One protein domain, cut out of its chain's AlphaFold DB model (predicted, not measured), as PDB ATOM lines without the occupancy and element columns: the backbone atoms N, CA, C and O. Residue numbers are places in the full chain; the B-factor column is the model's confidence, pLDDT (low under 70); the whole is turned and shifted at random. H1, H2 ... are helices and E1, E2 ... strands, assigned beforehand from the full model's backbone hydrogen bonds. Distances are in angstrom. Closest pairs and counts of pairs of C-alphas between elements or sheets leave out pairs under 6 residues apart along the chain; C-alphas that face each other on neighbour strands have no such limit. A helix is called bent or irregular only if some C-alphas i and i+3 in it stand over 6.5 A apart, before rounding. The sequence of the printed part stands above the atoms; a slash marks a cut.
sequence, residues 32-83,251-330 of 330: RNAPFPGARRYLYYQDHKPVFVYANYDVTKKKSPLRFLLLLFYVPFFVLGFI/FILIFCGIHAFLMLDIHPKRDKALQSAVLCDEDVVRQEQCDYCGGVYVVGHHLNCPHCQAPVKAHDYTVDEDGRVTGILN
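Overview. This is residues 32 to 83 and 251 to 330 of the 330 residues of an uncharacterized protein of Ruminococcaceae bacterium YRB3002 (UniProt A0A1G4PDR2). The model is a long, thin chain of parts: the hairpin E1 E2 sits in the middle, an arm of two helices, bent H1 and H2 side by side and running opposite ways, reaches out from one side of it, and two smaller hairpins, E3 E4 and then E5 E6, follow on the other side. The short helix H3 packs on E1 with its residues 273 to 275, at the inner end of the arm. The printed part has 132 residues with three named helices and six named strands in the order E1 E2 H1 H2 H3 E3 E4 E5 E6, and its class is mixed, helices and strands. The strands form three antiparallel two-stranded sheets. The whole is only just loose, close to extended, with a radius of gyration of the C-alphas of 20.9 A and spans of 71 by 35 by 22 A.

Along the chain. E1, residues 40 to 46, spans 19.3 A from C-alpha 40 at (5.180, 45.790, 7.952); E2, residues 49 to 55, spans 19.5 A. H1, residues 65 to 83, was assigned as one helix by its hydrogen bonds but is bent, with C-alphas 73 and 76 7.0 A apart. Its arms are H1a, residues 65 to 73, 15.4 A, and H1b, residues 76 to 83, 10.4 A, ending at C-alpha 83 (51.434, 33.029, 8.467). H2, residues 251 to 263, spans 17.8 A, and H3, residues 268 to 275, 10.5 A. E3, residues 287 to 289, and E4, residues 296 to 298, span 7.1 A each. E5, residues 316 to 319, spans 10.1 A, and E6, residues 325 to 329, 10.6 A, ending at C-alpha 329 (-13.415, 56.447, -5.649).

Arrangement. E1 and E2 form an antiparallel hairpin at 150 degrees, with N 42 and O 53 2.8 A apart, within hydrogen-bond range. Residues 42 to 43 of E1 also pair antiparallel with residues 278 to 279. The closest C-alphas of E1 and H3 are those of Tyr 44 and Ala 273, 6.7 A. H1b touches residues 252 to 256 of H2, closest at the C-alphas of Gly 81 and Leu 253, 5.8 A, at a shallow tilt of 30 degrees, opposite ways. H1a is close to H2 but not clearly touching, at 7.0 A between the C-alphas of Leu 71 and Ala 260. Every O i to N i+4 pair is within hydrogen-bond range in H1b, H2 and H3; H1a has 0 of 5, but 6 of 6 O i to N i+3 pairs. The closest C-alphas of E2 and E4 are those of Lys 49 and Val 296, 5.2 A. In the hairpin E3 and E4, N 297 and O 288 are 2.8 A apart; in the hairpin E5 and E6, N 329 and O 316 are 2.8 A apart. E5 and E6 are apart from E3 and E4.

Size, cuts and confidence. The farthest C-alphas, those of Ile 83 and Asn 330, are 71.2 A apart. Residues 84 to 250 are not printed, and C-alphas 83 and 251 are 13.4 A apart across this cut. The links H3 to E3 and E4 to E5 are long. The mean pLDDT of the printed part is 83.8; residues 283 to 284, 317 to 319 and 321 to 330 are under 70.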
ATOM      1  N   ARG A  32      10.977  39.574   3.444       83.31
ATOM      2  CA  ARG A  32      10.398  38.597   2.507       83.31
ATOM      3  C   ARG A  32       9.516  39.303   1.482       83.31
ATOM      4  O   ARG A  32       8.979  40.365   1.763       83.31
ATOM      5  N   ASN A  33       9.301  38.671   0.333       84.50
ATOM      6  CA  ASN A  33       8.354  39.160  -0.680       84.50
ATOM      7  C   ASN A  33       6.900  38.745  -0.382       84.50
ATOM      8  O   ASN A  33       5.993  39.101  -1.124       84.50
ATOM      9  N   ALA A  34       6.679  37.986   0.696       84.75
ATOM     10  CA  ALA A  34       5.370  37.518   1.130       84.75
ATOM     11  C   ALA A  34       5.087  37.962   2.578       84.75
ATOM     12  O   ALA A  34       6.040  38.046   3.368       84.75
ATOM     13  N   PRO A  35       3.811  38.202   2.938       84.25
ATOM     14  CA  PRO A  35       3.415  38.549   4.299       84.25
ATOM     15  C   PRO A  35       3.871  37.500   5.320       84.25
ATOM     16  O   PRO A  35       3.872  36.299   5.044       84.25
ATOM     17  N   PHE A  36       4.244  37.944   6.520       87.12
ATOM     18  CA  PHE A  36       4.504  37.060   7.658       87.12
ATOM     19  C   PHE A  36       4.149  37.748   8.986       87.12
ATOM     20  O   PHE A  36       4.104  38.980   9.032       87.12
ATOM     21  N   PRO A  37       3.907  36.984  10.070       82.38
ATOM     22  CA  PRO A  37       3.474  37.555  11.345       82.38
ATOM     23  C   PRO A  37       4.444  38.616  11.883       82.38
ATOM     24  O   PRO A  37       5.651  38.371  11.980       82.38
ATOM     25  N   GLY A  38       3.908  39.789  12.230       80.38
ATOM     26  CA  GLY A  38       4.673  40.924  12.759       80.38
ATOM     27  C   GLY A  38       5.473  41.718  11.716       80.38
ATOM     28  O   GLY A  38       6.346  42.499  12.093       80.38
ATOM     29  N   ALA A  39       5.230  41.508  10.420       86.75
ATOM     30  CA  ALA A  39       5.858  42.277   9.350       86.75
ATOM     31  C   ALA A  39       5.040  43.518   8.968       86.75
ATOM     32  O   ALA A  39       3.815  43.472   8.930       86.75
ATOM     33  N   ARG A  40       5.737  44.597   8.606       87.44
ATOM     34  CA  ARG A  40       5.180  45.790   7.952       87.44
ATOM     35  C   ARG A  40       5.490  45.743   6.463       87.44
ATOM     36  O   ARG A  40       6.540  45.208   6.086       87.44
ATOM     37  N   ARG A  41       4.601  46.279   5.625       90.06
ATOM     38  CA  ARG A  41       4.763  46.262   4.167       90.06
ATOM     39  C   ARG A  41       5.413  47.561   3.698       90.06
ATOM     40  O   ARG A  41       5.000  48.654   4.067       90.06
ATOM     41  N   TYR A  42       6.438  47.429   2.871       89.56
ATOM     42  CA  TYR A  42       7.164  48.526   2.250       89.56
ATOM     43  C   TYR A  42       7.083  48.394   0.730       89.56
ATOM     44  O   TYR A  42       7.111  47.288   0.189       89.56
ATOM     45  N   LEU A  43       7.001  49.532   0.057       89.69
ATOM     46  CA  LEU A  43       6.899  49.695  -1.383       89.69
ATOM     47  C   LEU A  43       8.145  50.418  -1.888       89.69
ATOM     48  O   LEU A  43       8.460  51.507  -1.424       89.69
ATOM     49  N   TYR A  44       8.828  49.851  -2.872       90.12
ATOM     50  CA  TYR A  44       9.823  50.577  -3.659       90.12
ATOM     51  C   TYR A  44       9.619  50.298  -5.146       90.12
ATOM     52  O   TYR A  44       8.848  49.417  -5.523       90.12
ATOM     53  N   TYR A  45      10.311  51.049  -5.998       87.62
ATOM     54  CA  TYR A  45      10.206  50.908  -7.446       87.62
ATOM     55  C   TYR A  45      11.477  50.320  -8.034       87.62
ATOM     56  O   TYR A  45      12.585  50.765  -7.734       87.62
ATOM     57  N   GLN A  46      11.305  49.327  -8.898       85.38
ATOM     58  CA  GLN A  46      12.385  48.724  -9.662       85.38
ATOM     59  C   GLN A  46      11.877  48.432 -11.071       85.38
ATOM     60  O   GLN A  46      10.780  47.905 -11.239       85.38
ATOM     61  N   ASP A  47      12.653  48.823 -12.081       86.50
ATOM     62  CA  ASP A  47      12.345  48.579 -13.495       86.50
ATOM     63  C   ASP A  47      10.920  49.014 -13.900       86.50
ATOM     64  O   ASP A  47      10.174  48.268 -14.531       86.50
ATOM     65  N   HIS A  48      10.535  50.241 -13.520       84.00
ATOM     66  CA  HIS A  48       9.225  50.851 -13.803       84.00
ATOM     67  C   HIS A  48       8.010  50.145 -13.173       84.00
ATOM     68  O   HIS A  48       6.871  50.411 -13.563       84.00
ATOM     69  N   LYS A  49       8.229  49.269 -12.184       86.75
ATOM     70  CA  LYS A  49       7.171  48.513 -11.501       86.75
ATOM     71  C   LYS A  49       7.248  48.662  -9.977       86.75
ATOM     72  O   LYS A  49       8.352  48.780  -9.435       86.75
ATOM     73  N   PRO A  50       6.099  48.653  -9.277       88.00
ATOM     74  CA  PRO A  50       6.071  48.602  -7.823       88.00
ATOM     75  C   PRO A  50       6.502  47.218  -7.319       88.00
ATOM     76  O   PRO A  50       6.055  46.189  -7.829       88.00
ATOM     77  N   VAL A  51       7.352  47.192  -6.293       89.88
ATOM     78  CA  VAL A  51       7.800  45.982  -5.595       89.88
ATOM     79  C   VAL A  51       7.450  46.102  -4.116       89.88
ATOM     80  O   VAL A  51       7.871  47.042  -3.440       89.88
ATOM     81  N   PHE A  52       6.697  45.123  -3.613       89.81
ATOM     82  CA  PHE A  52       6.296  45.046  -2.211       89.81
ATOM     83  C   PHE A  52       7.197  44.084  -1.444       89.81
ATOM     84  O   PHE A  52       7.408  42.942  -1.857       89.81
ATOM     85  N   VAL A  53       7.689  44.531  -0.294       90.75
ATOM     86  CA  VAL A  53       8.485  43.722   0.631       90.75
ATOM     87  C   VAL A  53       7.951  43.858   2.045       90.75
ATOM     88  O   VAL A  53       7.510  44.918   2.467       90.75
ATOM     89  N   TYR A  54       8.007  42.770   2.794       89.50
ATOM     90  CA  TYR A  54       7.511  42.677   4.158       89.50
ATOM     91  C   TYR A  54       8.706  42.531   5.090       89.50
ATOM     92  O   TYR A  54       9.570  41.684   4.848       89.50
ATOM     93  N   ALA A  55       8.780  43.341   6.143       88.25
ATOM     94  CA  ALA A  55       9.886  43.302   7.095       88.25
ATOM     95  C   ALA A  55       9.427  43.535   8.535       88.25
ATOM     96  O   ALA A  55       8.561  44.365   8.795       88.25
ATOM     97  N   ASN A  56      10.048  42.837   9.489       85.12
ATOM     98  CA  ASN A  56       9.802  43.022  10.928       85.12
ATOM     99  C   ASN A  56      10.690  44.103  11.570       85.12
ATOM    100  O   ASN A  56      10.844  44.151  12.787       85.12
ATOM    101  N   TYR A  57      11.321  44.937  10.748       84.75
ATOM    102  CA  TYR A  57      12.137  46.072  11.156       84.75
ATOM    103  C   TYR A  57      12.025  47.183  10.107       84.75
ATOM    104  O   TYR A  57      11.481  46.976   9.021       84.75
ATOM    105  N   ASP A  58      12.533  48.365  10.440       83.38
ATOM    106  CA  ASP A  58      12.587  49.499   9.520       83.38
ATOM    107  C   ASP A  58      13.722  49.321   8.500       83.38
ATOM    108  O   ASP A  58      14.903  49.451   8.836       83.38
ATOM    109  N   VAL A  59      13.350  48.984   7.264       83.31
ATOM    110  CA  VAL A  59      14.278  48.717   6.151       83.31
ATOM    111  C   VAL A  59      14.846  49.987   5.518       83.31
ATOM    112  O   VAL A  59      15.841  49.909   4.796       83.31
ATOM    113  N   THR A  60      14.251  51.150   5.805       81.69
ATOM    114  CA  THR A  60      14.663  52.441   5.229       81.69
ATOM    115  C   THR A  60      15.908  53.006   5.919       81.69
ATOM    116  O   THR A  60      16.664  53.796   5.351       81.69
ATOM    117  N   LYS A  61      16.174  52.561   7.153       82.38
ATOM    118  CA  LYS A  61      17.310  53.019   7.953       82.38
ATOM    119  C   LYS A  61      18.626  52.424   7.463       82.38
ATOM    120  O   LYS A  61      18.768  51.216   7.265       82.38
ATOM    121  N   LYS A  62      19.649  53.280   7.356       78.94
ATOM    122  CA  LYS A  62      21.023  52.844   7.081       78.94
ATOM    123  C   LYS A  62      21.505  51.896   8.179       78.94
ATOM    124  O   LYS A  62      21.331  52.148   9.371       78.94
ATOM    125  N   LYS A  63      22.163  50.813   7.766       80.50
ATOM    126  CA  LYS A  63      22.826  49.880   8.682       80.50
ATOM    127  C   LYS A  63      23.942  50.609   9.434       80.50
ATOM    128  O   LYS A  63      24.680  51.391   8.837       80.50
ATOM    129  N   SER A  64      24.069  50.331  10.731       82.56
ATOM    130  CA  SER A  64      25.083  50.968  11.578       82.56
ATOM    131  C   SER A  64      26.500  50.670  11.068       82.56
ATOM    132  O   SER A  64      26.796  49.503  10.788       82.56
ATOM    133  N   PRO A  65      27.400  51.670  10.989       82.25
ATOM    134  CA  PRO A  65      28.802  51.448  10.639       82.25
ATOM    135  C   PRO A  65      29.544  50.619  11.698       82.25
ATOM    136  O   PRO A  65      30.542  49.980  11.379       82.25
ATOM    137  N   LEU A  66      29.023  50.526  12.929       84.50
ATOM    138  CA  LEU A  66      29.601  49.691  13.988       84.50
ATOM    139  C   LEU A  66      29.648  48.202  13.619       84.50
ATOM    140  O   LEU A  66      30.449  47.471  14.187       84.50
ATOM    141  N   ARG A  67      28.862  47.743  12.630       84.31
ATOM    142  CA  ARG A  67      28.962  46.365  12.117       84.31
ATOM    143  C   ARG A  67      30.368  46.025  11.624       84.31
ATOM    144  O   ARG A  67      30.774  44.879  11.732       84.31
ATOM    145  N   PHE A  68      31.127  47.008  11.131       87.44
ATOM    146  CA  PHE A  68      32.498  46.791  10.670       87.44
ATOM    147  C   PHE A  68      33.476  46.511  11.814       87.44
ATOM    148  O   PHE A  68      34.522  45.928  11.560       87.44
ATOM    149  N   LEU A  69      33.123  46.811  13.072       89.62
ATOM    150  CA  LEU A  69      33.909  46.360  14.226       89.62
ATOM    151  C   LEU A  69      33.947  44.829  14.330       89.62
ATOM    152  O   LEU A  69      34.914  44.293  14.862       89.62
ATOM    153  N   LEU A  70      32.969  44.113  13.752       88.06
ATOM    154  CA  LEU A  70      33.023  42.650  13.639       88.06
ATOM    155  C   LEU A  70      34.243  42.174  12.840       88.06
ATOM    156  O   LEU A  70      34.692  41.057  13.063       88.06
ATOM    157  N   LEU A  71      34.817  42.995  11.950       90.88
ATOM    158  CA  LEU A  71      36.033  42.629  11.215       90.88
ATOM    159  C   LEU A  71      37.236  42.426  12.138       90.88
ATOM    160  O   LEU A  71      38.079  41.588  11.831       90.88
ATOM    161  N   LEU A  72      37.289  43.116  13.283       93.12
ATOM    162  CA  LEU A  72      38.366  42.947  14.265       93.12
ATOM    163  C   LEU A  72      38.428  41.512  14.798       93.12
ATOM    164  O   LEU A  72      39.515  40.995  15.023       93.12
ATOM    165  N   PHE A  73      37.278  40.838  14.917       92.75
ATOM    166  CA  PHE A  73      37.221  39.426  15.297       92.75
ATOM    167  C   PHE A  73      37.890  38.510  14.260       92.75
ATOM    168  O   PHE A  73      38.444  37.480  14.626       92.75
ATOM    169  N   TYR A  74      37.871  38.876  12.973       93.94
ATOM    170  CA  TYR A  74      38.453  38.062  11.902       93.94
ATOM    171  C   TYR A  74      39.955  38.281  11.708       93.94
ATOM    172  O   TYR A  74      40.611  37.425  11.117       93.94
ATOM    173  N   VAL A  75      40.509  39.396  12.200       94.56
ATOM    174  CA  VAL A  75      41.932  39.740  12.033       94.56
ATOM    175  C   VAL A  75      42.863  38.596  12.461       94.56
ATOM    176  O   VAL A  75      43.704  38.223  11.645       94.56
ATOM    177  N   PRO A  76      42.704  37.963  13.643       96.00
ATOM    178  CA  PRO A  76      43.568  36.852  14.045       96.00
ATOM    179  C   PRO A  76      43.537  35.675  13.065       96.00
ATOM    180  O   PRO A  76      44.575  35.098  12.767       96.00
ATOM    181  N   PHE A  77      42.370  35.343  12.505       95.44
ATOM    182  CA  PHE A  77      42.225  34.219  11.575       95.44
ATOM    183  C   PHE A  77      42.877  34.496  10.220       95.44
ATOM    184  O   PHE A  77      43.524  33.616   9.658       95.44
ATOM    185  N   PHE A  78      42.751  35.726   9.711       95.44
ATOM    186  CA  PHE A  78      43.464  36.133   8.501       95.44
ATOM    187  C   PHE A  78      44.976  36.119   8.721       95.44
ATOM    188  O   PHE A  78      45.699  35.573   7.893       95.44
ATOM    189  N   VAL A  79      45.449  36.648   9.855       95.81
ATOM    190  CA  VAL A  79      46.870  36.607  10.229       95.81
ATOM    191  C   VAL A  79      47.376  35.164  10.282       95.81
ATOM    192  O   VAL A  79      48.385  34.865   9.650       95.81
ATOM    193  N   LEU A  80      46.653  34.255  10.943       94.62
ATOM    194  CA  LEU A  80      47.007  32.834  10.998       94.62
ATOM    195  C   LEU A  80      47.061  32.189   9.607       94.62
ATOM    196  O   LEU A  80      48.026  31.494   9.302       94.62
ATOM    197  N   GLY A  81      46.077  32.451   8.742       94.88
ATOM    198  CA  GLY A  81      46.074  31.932   7.374       94.88
ATOM    199  C   GLY A  81      47.261  32.437   6.543       94.88
ATOM    200  O   GLY A  81      47.896  31.656   5.840       94.88
ATOM    201  N   PHE A  82      47.614  33.721   6.650       95.38
ATOM    202  CA  PHE A  82      48.777  34.270   5.946       95.38
ATOM    203  C   PHE A  82      50.110  33.759   6.505       95.38
ATOM    204  O   PHE A  82      51.003  33.455   5.718       95.38
ATOM    205  N   ILE A  83      50.245  33.621   7.830       94.31
ATOM    206  CA  ILE A  83      51.434  33.029   8.467       94.31
ATOM    207  C   ILE A  83      51.601  31.570   8.032       94.31
ATOM    208  O   ILE A  83      52.699  31.178   7.640       94.31
ATOM    209  N   PHE A 251      41.680  27.421   3.106       96.12
ATOM    210  CA  PHE A 251      40.354  27.148   3.643       96.12
ATOM    211  C   PHE A 251      39.966  28.162   4.724       96.12
ATOM    212  O   PHE A 251      38.875  28.723   4.647       96.12
ATOM    213  N   ILE A 252      40.856  28.451   5.679       96.12
ATOM    214  CA  ILE A 252      40.615  29.458   6.724       96.12
ATOM    215  C   ILE A 252      40.348  30.827   6.093       96.12
ATOM    216  O   ILE A 252      39.339  31.457   6.408       96.12
ATOM    217  N   LEU A 253      41.201  31.273   5.166       96.81
ATOM    218  CA  LEU A 253      41.066  32.583   4.519       96.81
ATOM    219  C   LEU A 253      39.739  32.715   3.755       96.81
ATOM    220  O   LEU A 253      39.024  33.709   3.910       96.81
ATOM    221  N   ILE A 254      39.383  31.701   2.961       96.50
ATOM    222  CA  ILE A 254      38.148  31.686   2.168       96.50
ATOM    223  C   ILE A 254      36.925  31.611   3.086       96.50
ATOM    224  O   ILE A 254      35.991  32.399   2.929       96.50
ATOM    225  N   PHE A 255      36.926  30.698   4.061       95.88
ATOM    226  CA  PHE A 255      35.820  30.528   4.998       95.88
ATOM    227  C   PHE A 255      35.579  31.803   5.808       95.88
ATOM    228  O   PHE A 255      34.448  32.283   5.862       95.88
ATOM    229  N   CYS A 256      36.629  32.393   6.387       95.06
ATOM    230  CA  CYS A 256      36.526  33.644   7.134       95.06
ATOM    231  C   CYS A 256      36.066  34.802   6.243       95.06
ATOM    232  O   CYS A 256      35.222  35.583   6.673       95.06
ATOM    233  N   GLY A 257      36.545  34.886   4.997       93.06
ATOM    234  CA  GLY A 257      36.096  35.888   4.029       93.06
ATOM    235  C   GLY A 257      34.604  35.784   3.709       93.06
ATOM    236  O   GLY A 257      33.870  36.767   3.833       93.06
ATOM    237  N   ILE A 258      34.129  34.583   3.363       92.75
ATOM    238  CA  ILE A 258      32.709  34.323   3.078       92.75
ATOM    239  C   ILE A 258      31.861  34.578   4.328       92.75
ATOM    240  O   ILE A 258      30.835  35.254   4.263       92.75
ATOM    241  N   HIS A 259      32.288  34.070   5.481       92.81
ATOM    242  CA  HIS A 259      31.547  34.221   6.725       92.81
ATOM    243  C   HIS A 259      31.465  35.692   7.163       92.81
ATOM    244  O   HIS A 259      30.391  36.154   7.545       92.81
ATOM    245  N   ALA A 260      32.555  36.460   7.068       91.38
ATOM    246  CA  ALA A 260      32.546  37.894   7.350       91.38
ATOM    247  C   ALA A 260      31.612  38.650   6.392       91.38
ATOM    248  O   ALA A 260      30.834  39.494   6.837       91.38
ATOM    249  N   PHE A 261      31.621  38.309   5.099       88.50
ATOM    250  CA  PHE A 261      30.704  38.888   4.113       88.50
ATOM    251  C   PHE A 261      29.229  38.662   4.487       88.50
ATOM    252  O   PHE A 261      28.434  39.606   4.450       88.50
ATOM    253  N   LEU A 262      28.875  37.442   4.910       88.12
ATOM    254  CA  LEU A 262      27.521  37.101   5.355       88.12
ATOM    255  C   LEU A 262      27.132  37.837   6.646       88.12
ATOM    256  O   LEU A 262      26.042  38.400   6.719       88.12
ATOM    257  N   MET A 263      28.025  37.890   7.642       86.69
ATOM    258  CA  MET A 263      27.758  38.562   8.925       86.69
ATOM    259  C   MET A 263      27.613  40.078   8.782       86.69
ATOM    260  O   MET A 263      26.840  40.706   9.506       86.69
ATOM    261  N   LEU A 264      28.329  40.681   7.831       85.75
ATOM    262  CA  LEU A 264      28.213  42.107   7.538       85.75
ATOM    263  C   LEU A 264      26.968  42.450   6.703       85.75
ATOM    264  O   LEU A 264      26.643  43.638   6.588       85.75
ATOM    265  N   ASP A 265      26.265  41.449   6.153       79.88
ATOM    266  CA  ASP A 265      25.062  41.588   5.318       79.88
ATOM    267  C   ASP A 265      25.258  42.670   4.234       79.88
ATOM    268  O   ASP A 265      24.500  43.644   4.131       79.88
ATOM    269  N   ILE A 266      26.361  42.567   3.480       79.81
ATOM    270  CA  ILE A 266      26.761  43.548   2.461       79.81
ATOM    271  C   ILE A 266      26.018  43.250   1.155       79.81
ATOM    272  O   ILE A 266      26.465  42.465   0.325       79.81
ATOM    273  N   HIS A 267      24.889  43.927   0.938       81.75
ATOM    274  CA  HIS A 267      24.129  43.843  -0.312       81.75
ATOM    275  C   HIS A 267      23.858  45.243  -0.877       81.75
ATOM    276  O   HIS A 267      22.751  45.756  -0.731       81.75
ATOM    277  N   PRO A 268      24.828  45.880  -1.557       78.88
ATOM    278  CA  PRO A 268      24.756  47.303  -1.898       78.88
ATOM    279  C   PRO A 268      23.551  47.665  -2.778       78.88
ATOM    280  O   PRO A 268      22.898  48.677  -2.539       78.88
ATOM    281  N   LYS A 269      23.209  46.824  -3.765       82.81
ATOM    282  CA  LYS A 269      22.037  47.042  -4.633       82.81
ATOM    283  C   LYS A 269      20.718  46.917  -3.860       82.81
ATOM    284  O   LYS A 269      19.855  47.779  -3.986       82.81
ATOM    285  N   ARG A 270      20.589  45.872  -3.033       82.38
ATOM    286  CA  ARG A 270      19.396  45.613  -2.210       82.38
ATOM    287  C   ARG A 270      19.206  46.705  -1.160       82.38
ATOM    288  O   ARG A 270      18.110  47.219  -1.012       82.38
ATOM    289  N   ASP A 271      20.279  47.084  -0.474       83.12
ATOM    290  CA  ASP A 271      20.254  48.113   0.564       83.12
ATOM    291  C   ASP A 271      19.854  49.476  -0.020       83.12
ATOM    292  O   ASP A 271      19.074  50.190   0.600       83.12
ATOM    293  N   LYS A 272      20.323  49.818  -1.230       84.44
ATOM    294  CA  LYS A 272      19.921  51.054  -1.917       84.44
ATOM    295  C   LYS A 272      18.428  51.057  -2.272       84.44
ATOM    296  O   LYS A 272      17.769  52.064  -2.050       84.44
ATOM    297  N   ALA A 273      17.901  49.936  -2.770       84.62
ATOM    298  CA  ALA A 273      16.480  49.795  -3.097       84.62
ATOM    299  C   ALA A 273      15.577  49.857  -1.848       84.62
ATOM    300  O   ALA A 273      14.569  50.563  -1.839       84.62
ATOM    301  N   LEU A 274      15.971  49.182  -0.764       85.19
ATOM    302  CA  LEU A 274      15.236  49.196   0.505       85.19
ATOM    303  C   LEU A 274      15.270  50.566   1.200       85.19
ATOM    304  O   LEU A 274      14.281  50.963   1.808       85.19
ATOM    305  N   GLN A 275      16.369  51.317   1.074       85.00
ATOM    306  CA  GLN A 275      16.470  52.686   1.599       85.00
ATOM    307  C   GLN A 275      15.547  53.679   0.883       85.00
ATOM    308  O   GLN A 275      15.150  54.668   1.489       85.00
ATOM    309  N   SER A 276      15.194  53.423  -0.380       84.31
ATOM    310  CA  SER A 276      14.201  54.211  -1.124       84.31
ATOM    311  C   SER A 276      12.756  53.754  -0.912       84.31
ATOM    312  O   SER A 276      11.853  54.306  -1.536       84.31
ATOM    313  N   ALA A 277      12.525  52.725  -0.093       87.44
ATOM    314  CA  ALA A 277      11.189  52.197   0.121       87.44
ATOM    315  C   ALA A 277      10.336  53.128   0.997       87.44
ATOM    316  O   ALA A 277      10.833  53.777   1.914       87.44
ATOM    317  N   VAL A 278       9.033  53.143   0.737       86.06
ATOM    318  CA  VAL A 278       8.010  53.867   1.495       86.06
ATOM    319  C   VAL A 278       7.114  52.851   2.197       86.06
ATOM    320  O   VAL A 278       6.866  51.765   1.679       86.06
ATOM    321  N   LEU A 279       6.646  53.170   3.398       85.94
ATOM    322  CA  LEU A 279       5.706  52.331   4.137       85.94
ATOM    323  C   LEU A 279       4.342  52.288   3.424       85.94
ATOM    324  O   LEU A 279       3.815  53.329   3.042       85.94
ATOM    325  N   CYS A 280       3.774  51.095   3.257       83.75
ATOM    326  CA  CYS A 280       2.528  50.856   2.531       83.75
ATOM    327  C   CYS A 280       1.599  49.977   3.377       83.75
ATOM    328  O   CYS A 280       1.479  48.777   3.126       83.75
ATOM    329  N   ASP A 281       0.960  50.578   4.381       71.88
ATOM    330  CA  ASP A 281       0.108  49.897   5.370       71.88
ATOM    331  C   ASP A 281      -1.391  49.851   4.962       71.88
ATOM    332  O   ASP A 281      -2.239  49.541   5.789       71.88
ATOM    333  N   GLU A 282      -1.730  50.162   3.703       71.62
ATOM    334  CA  GLU A 282      -3.117  50.198   3.190       71.62
ATOM    335  C   GLU A 282      -3.692  48.800   2.883       71.62
ATOM    336  O   GLU A 282      -3.017  47.951   2.303       71.62
ATOM    337  N   ASP A 283      -4.963  48.540   3.181       66.00
ATOM    338  CA  ASP A 283      -5.554  47.217   2.916       66.00
ATOM    339  C   ASP A 283      -5.828  46.970   1.423       66.00
ATOM    340  O   ASP A 283      -5.772  45.831   0.948       66.00
ATOM    341  N   VAL A 284      -6.049  48.040   0.652       65.44
ATOM    342  CA  VAL A 284      -6.322  47.989  -0.788       65.44
ATOM    343  C   VAL A 284      -5.264  48.782  -1.544       65.44
ATOM    344  O   VAL A 284      -5.084  49.969  -1.317       65.44
ATOM    345  N   VAL A 285      -4.584  48.128  -2.488       77.50
ATOM    346  CA  VAL A 285      -3.511  48.733  -3.291       77.50
ATOM    347  C   VAL A 285      -3.954  48.820  -4.751       77.50
ATOM    348  O   VAL A 285      -4.064  47.793  -5.424       77.50
ATOM    349  N   ARG A 286      -4.163  50.036  -5.271       81.88
ATOM    350  CA  ARG A 286      -4.453  50.278  -6.698       81.88
ATOM    351  C   ARG A 286      -3.188  50.711  -7.434       81.88
ATOM    352  O   ARG A 286      -2.493  51.632  -7.007       81.88
ATOM    353  N   GLN A 287      -2.902  50.049  -8.553       87.50
ATOM    354  CA  GLN A 287      -1.769  50.368  -9.420       87.50
ATOM    355  C   GLN A 287      -2.256  51.067 -10.686       87.50
ATOM    356  O   GLN A 287      -3.202  50.602 -11.318       87.50
ATOM    357  N   GLU A 288      -1.582  52.142 -11.078       85.38
ATOM    358  CA  GLU A 288      -1.878  52.875 -12.308       85.38
ATOM    359  C   GLU A 288      -0.628  53.137 -13.130       85.38
ATOM    360  O   GLU A 288       0.489  53.191 -12.615       85.38
ATOM    361  N   GLN A 289      -0.824  53.298 -14.435       88.88
ATOM    362  CA  GLN A 289       0.241  53.638 -15.362       88.88
ATOM    363  C   GLN A 289       0.360  55.159 -15.493       88.88
ATOM    364  O   GLN A 289      -0.635  55.866 -15.628       88.88
ATOM    365  N   CYS A 290       1.586  55.671 -15.448       88.56
ATOM    366  CA  CYS A 290       1.875  57.068 -15.730       88.56
ATOM    367  C   CYS A 290       1.703  57.344 -17.226       88.56
ATOM    368  O   CYS A 290       2.378  56.722 -18.046       88.56
ATOM    369  N   ASP A 291       0.874  58.330 -17.567       89.25
ATOM    370  CA  ASP A 291       0.587  58.703 -18.959       89.25
ATOM    371  C   ASP A 291       1.820  59.237 -19.717       89.25
ATOM    372  O   ASP A 291       1.841  59.231 -20.944       89.25
ATOM    373  N   TYR A 292       2.860  59.687 -19.004       89.00
ATOM    374  CA  TYR A 292       4.047  60.304 -19.606       89.00
ATOM    375  C   TYR A 292       5.173  59.308 -19.899       89.00
ATOM    376  O   TYR A 292       5.748  59.328 -20.981       89.00
ATOM    377  N   CYS A 293       5.526  58.455 -18.931       90.25
ATOM    378  CA  CYS A 293       6.654  57.520 -19.066       90.25
ATOM    379  C   CYS A 293       6.235  56.050 -19.157       90.25
ATOM    380  O   CYS A 293       7.092  55.181 -19.298       90.25
ATOM    381  N   GLY A 294       4.941  55.748 -19.019       88.25
ATOM    382  CA  GLY A 294       4.428  54.380 -19.027       88.25
ATOM    383  C   GLY A 294       4.790  53.552 -17.789       88.25
ATOM    384  O   GLY A 294       4.476  52.363 -17.754       88.25
ATOM    385  N   GLY A 295       5.440  54.137 -16.777       88.50
ATOM    386  CA  GLY A 295       5.793  53.444 -15.538       88.50
ATOM    387  C   GLY A 295       4.598  53.265 -14.606       88.50
ATOM    388  O   GLY A 295       3.720  54.121 -14.545       88.50
ATOM    389  N   VAL A 296       4.570  52.162 -13.859       89.31
ATOM    390  CA  VAL A 296       3.473  51.841 -12.938       89.31
ATOM    391  C   VAL A 296       3.767  52.421 -11.555       89.31
ATOM    392  O   VAL A 296       4.876  52.258 -11.038       89.31
ATOM    393  N   TYR A 297       2.787  53.091 -10.955       86.19
ATOM    394  CA  TYR A 297       2.844  53.647  -9.603       86.19
ATOM    395  C   TYR A 297       1.646  53.188  -8.763       86.19
ATOM    396  O   TYR A 297       0.666  52.672  -9.295       86.19
ATOM    397  N   VAL A 298       1.760  53.321  -7.441       85.81
ATOM    398  CA  VAL A 298       0.668  53.010  -6.511       85.81
ATOM    399  C   VAL A 298      -0.010  54.322  -6.155       85.81
ATOM    400  O   VAL A 298       0.666  55.289  -5.794       85.81
ATOM    401  N   VAL A 299      -1.330  54.362  -6.309       81.31
ATOM    402  CA  VAL A 299      -2.138  55.550  -6.014       81.31
ATOM    403  C   VAL A 299      -2.073  55.861  -4.510       81.31
ATOM    404  O   VAL A 299      -1.991  54.941  -3.708       81.31
ATOM    405  N   GLY A 300      -2.059  57.143  -4.128       75.38
ATOM    406  CA  GLY A 300      -2.044  57.584  -2.721       75.38
ATOM    407  C   GLY A 300      -0.648  57.760  -2.106       75.38
ATOM    408  O   GLY A 300      -0.489  58.495  -1.136       75.38
ATOM    409  N   HIS A 301       0.397  57.184  -2.711       75.25
ATOM    410  CA  HIS A 301       1.762  57.242  -2.164       75.25
ATOM    411  C   HIS A 301       2.652  58.358  -2.729       75.25
ATOM    412  O   HIS A 301       3.694  58.666  -2.144       75.25
ATOM    413  N   HIS A 302       2.277  58.971  -3.857       78.44
ATOM    414  CA  HIS A 302       3.092  59.983  -4.529       78.44
ATOM    415  C   HIS A 302       2.236  61.086  -5.157       78.44
ATOM    416  O   HIS A 302       1.205  60.795  -5.750       78.44
ATOM    417  N   LEU A 303       2.702  62.338  -5.081       79.25
ATOM    418  CA  LEU A 303       2.110  63.483  -5.798       79.25
ATOM    419  C   LEU A 303       2.638  63.601  -7.241       79.25
ATOM    420  O   LEU A 303       1.965  64.126  -8.126       79.25
ATOM    421  N   ASN A 304       3.834  63.060  -7.480       85.94
ATOM    422  CA  ASN A 304       4.507  63.035  -8.772       85.94
ATOM    423  C   ASN A 304       4.942  61.600  -9.085       85.94
ATOM    424  O   ASN A 304       5.254  60.824  -8.182       85.94
ATOM    425  N   CYS A 305       5.011  61.241 -10.363       85.50
ATOM    426  CA  CYS A 305       5.425  59.923 -10.808       85.50
ATOM    427  C   CYS A 305       6.835  59.604 -10.274       85.50
ATOM    428  O   CYS A 305       7.772  60.352 -10.566       85.50
ATOM    429  N   PRO A 306       7.040  58.475  -9.569       84.31
ATOM    430  CA  PRO A 306       8.343  58.117  -9.001       84.31
ATOM    431  C   PRO A 306       9.416  57.843 -10.068       84.31
ATOM    432  O   PRO A 306      10.603  57.836  -9.752       84.31
ATOM    433  N   HIS A 307       9.011  57.655 -11.330       87.31
ATOM    434  CA  HIS A 307       9.906  57.356 -12.452       87.31
ATOM    435  C   HIS A 307      10.338  58.607 -13.230       87.31
ATOM    436  O   HIS A 307      11.517  58.754 -13.534       87.31
ATOM    437  N   CYS A 308       9.405  59.513 -13.558       88.75
ATOM    438  CA  CYS A 308       9.670  60.680 -14.420       88.75
ATOM    439  C   CYS A 308       9.345  62.042 -13.788       88.75
ATOM    440  O   CYS A 308       9.519  63.064 -14.443       88.75
ATOM    441  N   GLN A 309       8.873  62.068 -12.537       88.62
ATOM    442  CA  GLN A 309       8.500  63.274 -11.784       88.62
ATOM    443  C   GLN A 309       7.335  64.098 -12.369       88.62
ATOM    444  O   GLN A 309       7.023  65.160 -11.835       88.62
ATOM    445  N   ALA A 310       6.652  63.613 -13.411       88.25
ATOM    446  CA  ALA A 310       5.426  64.229 -13.922       88.25
ATOM    447  C   ALA A 310       4.273  64.123 -12.899       88.25
ATOM    448  O   ALA A 310       4.242  63.151 -12.144       88.25
ATOM    449  N   PRO A 311       3.319  65.067 -12.855       85.00
ATOM    450  CA  PRO A 311       2.183  64.995 -11.932       85.00
ATOM    451  C   PRO A 311       1.340  63.732 -12.175       85.00
ATOM    452  O   PRO A 311       1.124  63.340 -13.325       85.00
ATOM    453  N   VAL A 312       0.888  63.077 -11.099       83.56
ATOM    454  CA  VAL A 312      -0.019  61.915 -11.190       83.56
ATOM    455  C   VAL A 312      -1.486  62.354 -11.213       83.56
ATOM    456  O   VAL A 312      -1.802  63.496 -10.881       83.56
ATOM    457  N   LYS A 313      -2.394  61.456 -11.617       80.06
ATOM    458  CA  LYS A 313      -3.840  61.730 -11.618       80.06
ATOM    459  C   LYS A 313      -4.337  61.931 -10.186       80.06
ATOM    460  O   LYS A 313      -3.921  61.205  -9.284       80.06
ATOM    461  N   ALA A 314      -5.217  62.911  -9.991       73.12
ATOM    462  CA  ALA A 314      -5.941  63.069  -8.736       73.12
ATOM    463  C   ALA A 314      -6.974  61.943  -8.605       73.12
ATOM    464  O   ALA A 314      -7.615  61.592  -9.593       73.12
ATOM    465  N   HIS A 315      -7.111  61.396  -7.401       71.12
ATOM    466  CA  HIS A 315      -8.092  60.364  -7.069       71.12
ATOM    467  C   HIS A 315      -8.762  60.729  -5.748       71.12
ATOM    468  O   HIS A 315      -8.100  61.271  -4.862       71.12
ATOM    469  N   ASP A 316     -10.045  60.401  -5.619       72.06
ATOM    470  CA  ASP A 316     -10.787  60.529  -4.366       72.06
ATOM    471  C   ASP A 316     -10.685  59.218  -3.567       72.06
ATOM    472  O   ASP A 316     -10.604  58.125  -4.133       72.06
ATOM    473  N   TYR A 317     -10.679  59.292  -2.234       68.94
ATOM    474  CA  TYR A 317     -10.420  58.133  -1.370       68.94
ATOM    475  C   TYR A 317     -11.462  58.003  -0.261       68.94
ATOM    476  O   TYR A 317     -11.929  59.003   0.284       68.94
ATOM    477  N   THR A 318     -11.784  56.767   0.125       68.62
ATOM    478  CA  THR A 318     -12.487  56.467   1.378       68.62
ATOM    479  C   THR A 318     -11.479  56.060   2.441       68.62
ATOM    480  O   THR A 318     -10.543  55.314   2.151       68.62
ATOM    481  N   VAL A 319     -11.679  56.528   3.672       66.88
ATOM    482  CA  VAL A 319     -10.818  56.216   4.820       66.88
ATOM    483  C   VAL A 319     -11.597  55.489   5.920       66.88
ATOM    484  O   VAL A 319     -12.803  55.696   6.043       66.88
ATOM    485  N   ASP A 320     -10.940  54.609   6.681       72.38
ATOM    486  CA  ASP A 320     -11.502  54.017   7.907       72.38
ATOM    487  C   ASP A 320     -11.458  54.987   9.105       72.38
ATOM    488  O   ASP A 320     -10.991  56.124   9.002       72.38
ATOM    489  N   GLU A 321     -11.955  54.526  10.258       66.75
ATOM    490  CA  GLU A 321     -11.938  55.258  11.536       66.75
ATOM    491  C   GLU A 321     -10.513  55.605  12.016       66.75
ATOM    492  O   GLU A 321     -10.338  56.563  12.769       66.75
ATOM    493  N   ASP A 322      -9.498  54.883  11.530       59.91
ATOM    494  CA  ASP A 322      -8.075  55.116  11.802       59.91
ATOM    495  C   ASP A 322      -7.411  56.040  10.754       59.91
ATOM    496  O   ASP A 322      -6.210  56.319  10.835       59.91
ATOM    497  N   GLY A 323      -8.165  56.526   9.760       58.16
ATOM    498  CA  GLY A 323      -7.675  57.384   8.679       58.16
ATOM    499  C   GLY A 323      -6.898  56.655   7.575       58.16
ATOM    500  O   GLY A 323      -6.236  57.314   6.769       58.16
ATOM    501  N   ARG A 324      -6.944  55.318   7.513       60.53
ATOM    502  CA  ARG A 324      -6.318  54.515   6.451       60.53
ATOM    503  C   ARG A 324      -7.215  54.448   5.227       60.53
ATOM    504  O   ARG A 324      -8.422  54.278   5.354       60.53
ATOM    505  N   VAL A 325      -6.623  54.506   4.038       65.38
ATOM    506  CA  VAL A 325      -7.358  54.358   2.776       65.38
ATOM    507  C   VAL A 325      -7.937  52.941   2.671       65.38
ATOM    508  O   VAL A 325      -7.200  51.958   2.604       65.38
ATOM    509  N   THR A 326      -9.265  52.843   2.646       62.34
ATOM    510  CA  THR A 326     -10.031  51.589   2.511       62.34
ATOM    511  C   THR A 326     -10.602  51.381   1.113       62.34
ATOM    512  O   THR A 326     -11.039  50.281   0.776       62.34
ATOM    513  N   GLY A 327     -10.587  52.421   0.281       62.81
ATOM    514  CA  GLY A 327     -11.123  52.391  -1.073       62.81
ATOM    515  C   GLY A 327     -10.740  53.637  -1.863       62.81
ATOM    516  O   GLY A 327     -10.457  54.690  -1.299       62.81
ATOM    517  N   ILE A 328     -10.712  53.504  -3.188       64.88
ATOM    518  CA  ILE A 328     -10.436  54.602  -4.121       64.88
ATOM    519  C   ILE A 328     -11.694  54.814  -4.955       64.88
ATOM    520  O   ILE A 328     -12.143  53.888  -5.637       64.88
ATOM    521  N   LEU A 329     -12.271  56.007  -4.861       63.75
ATOM    522  CA  LEU A 329     -13.415  56.447  -5.649       63.75
ATOM    523  C   LEU A 329     -12.888  56.971  -6.992       63.75
ATOM    524  O   LEU A 329     -11.836  57.606  -7.045       63.75
ATOM    525  N   ASN A 330     -13.570  56.608  -8.078       57.12
ATOM    526  CA  ASN A 330     -13.155  56.972  -9.437       57.12
ATOM    527  C   ASN A 330     -13.347  58.452  -9.740       57.12
ATOM    528  O   ASN A 330     -14.411  58.981  -9.346       57.12
TER     529      ASN A 330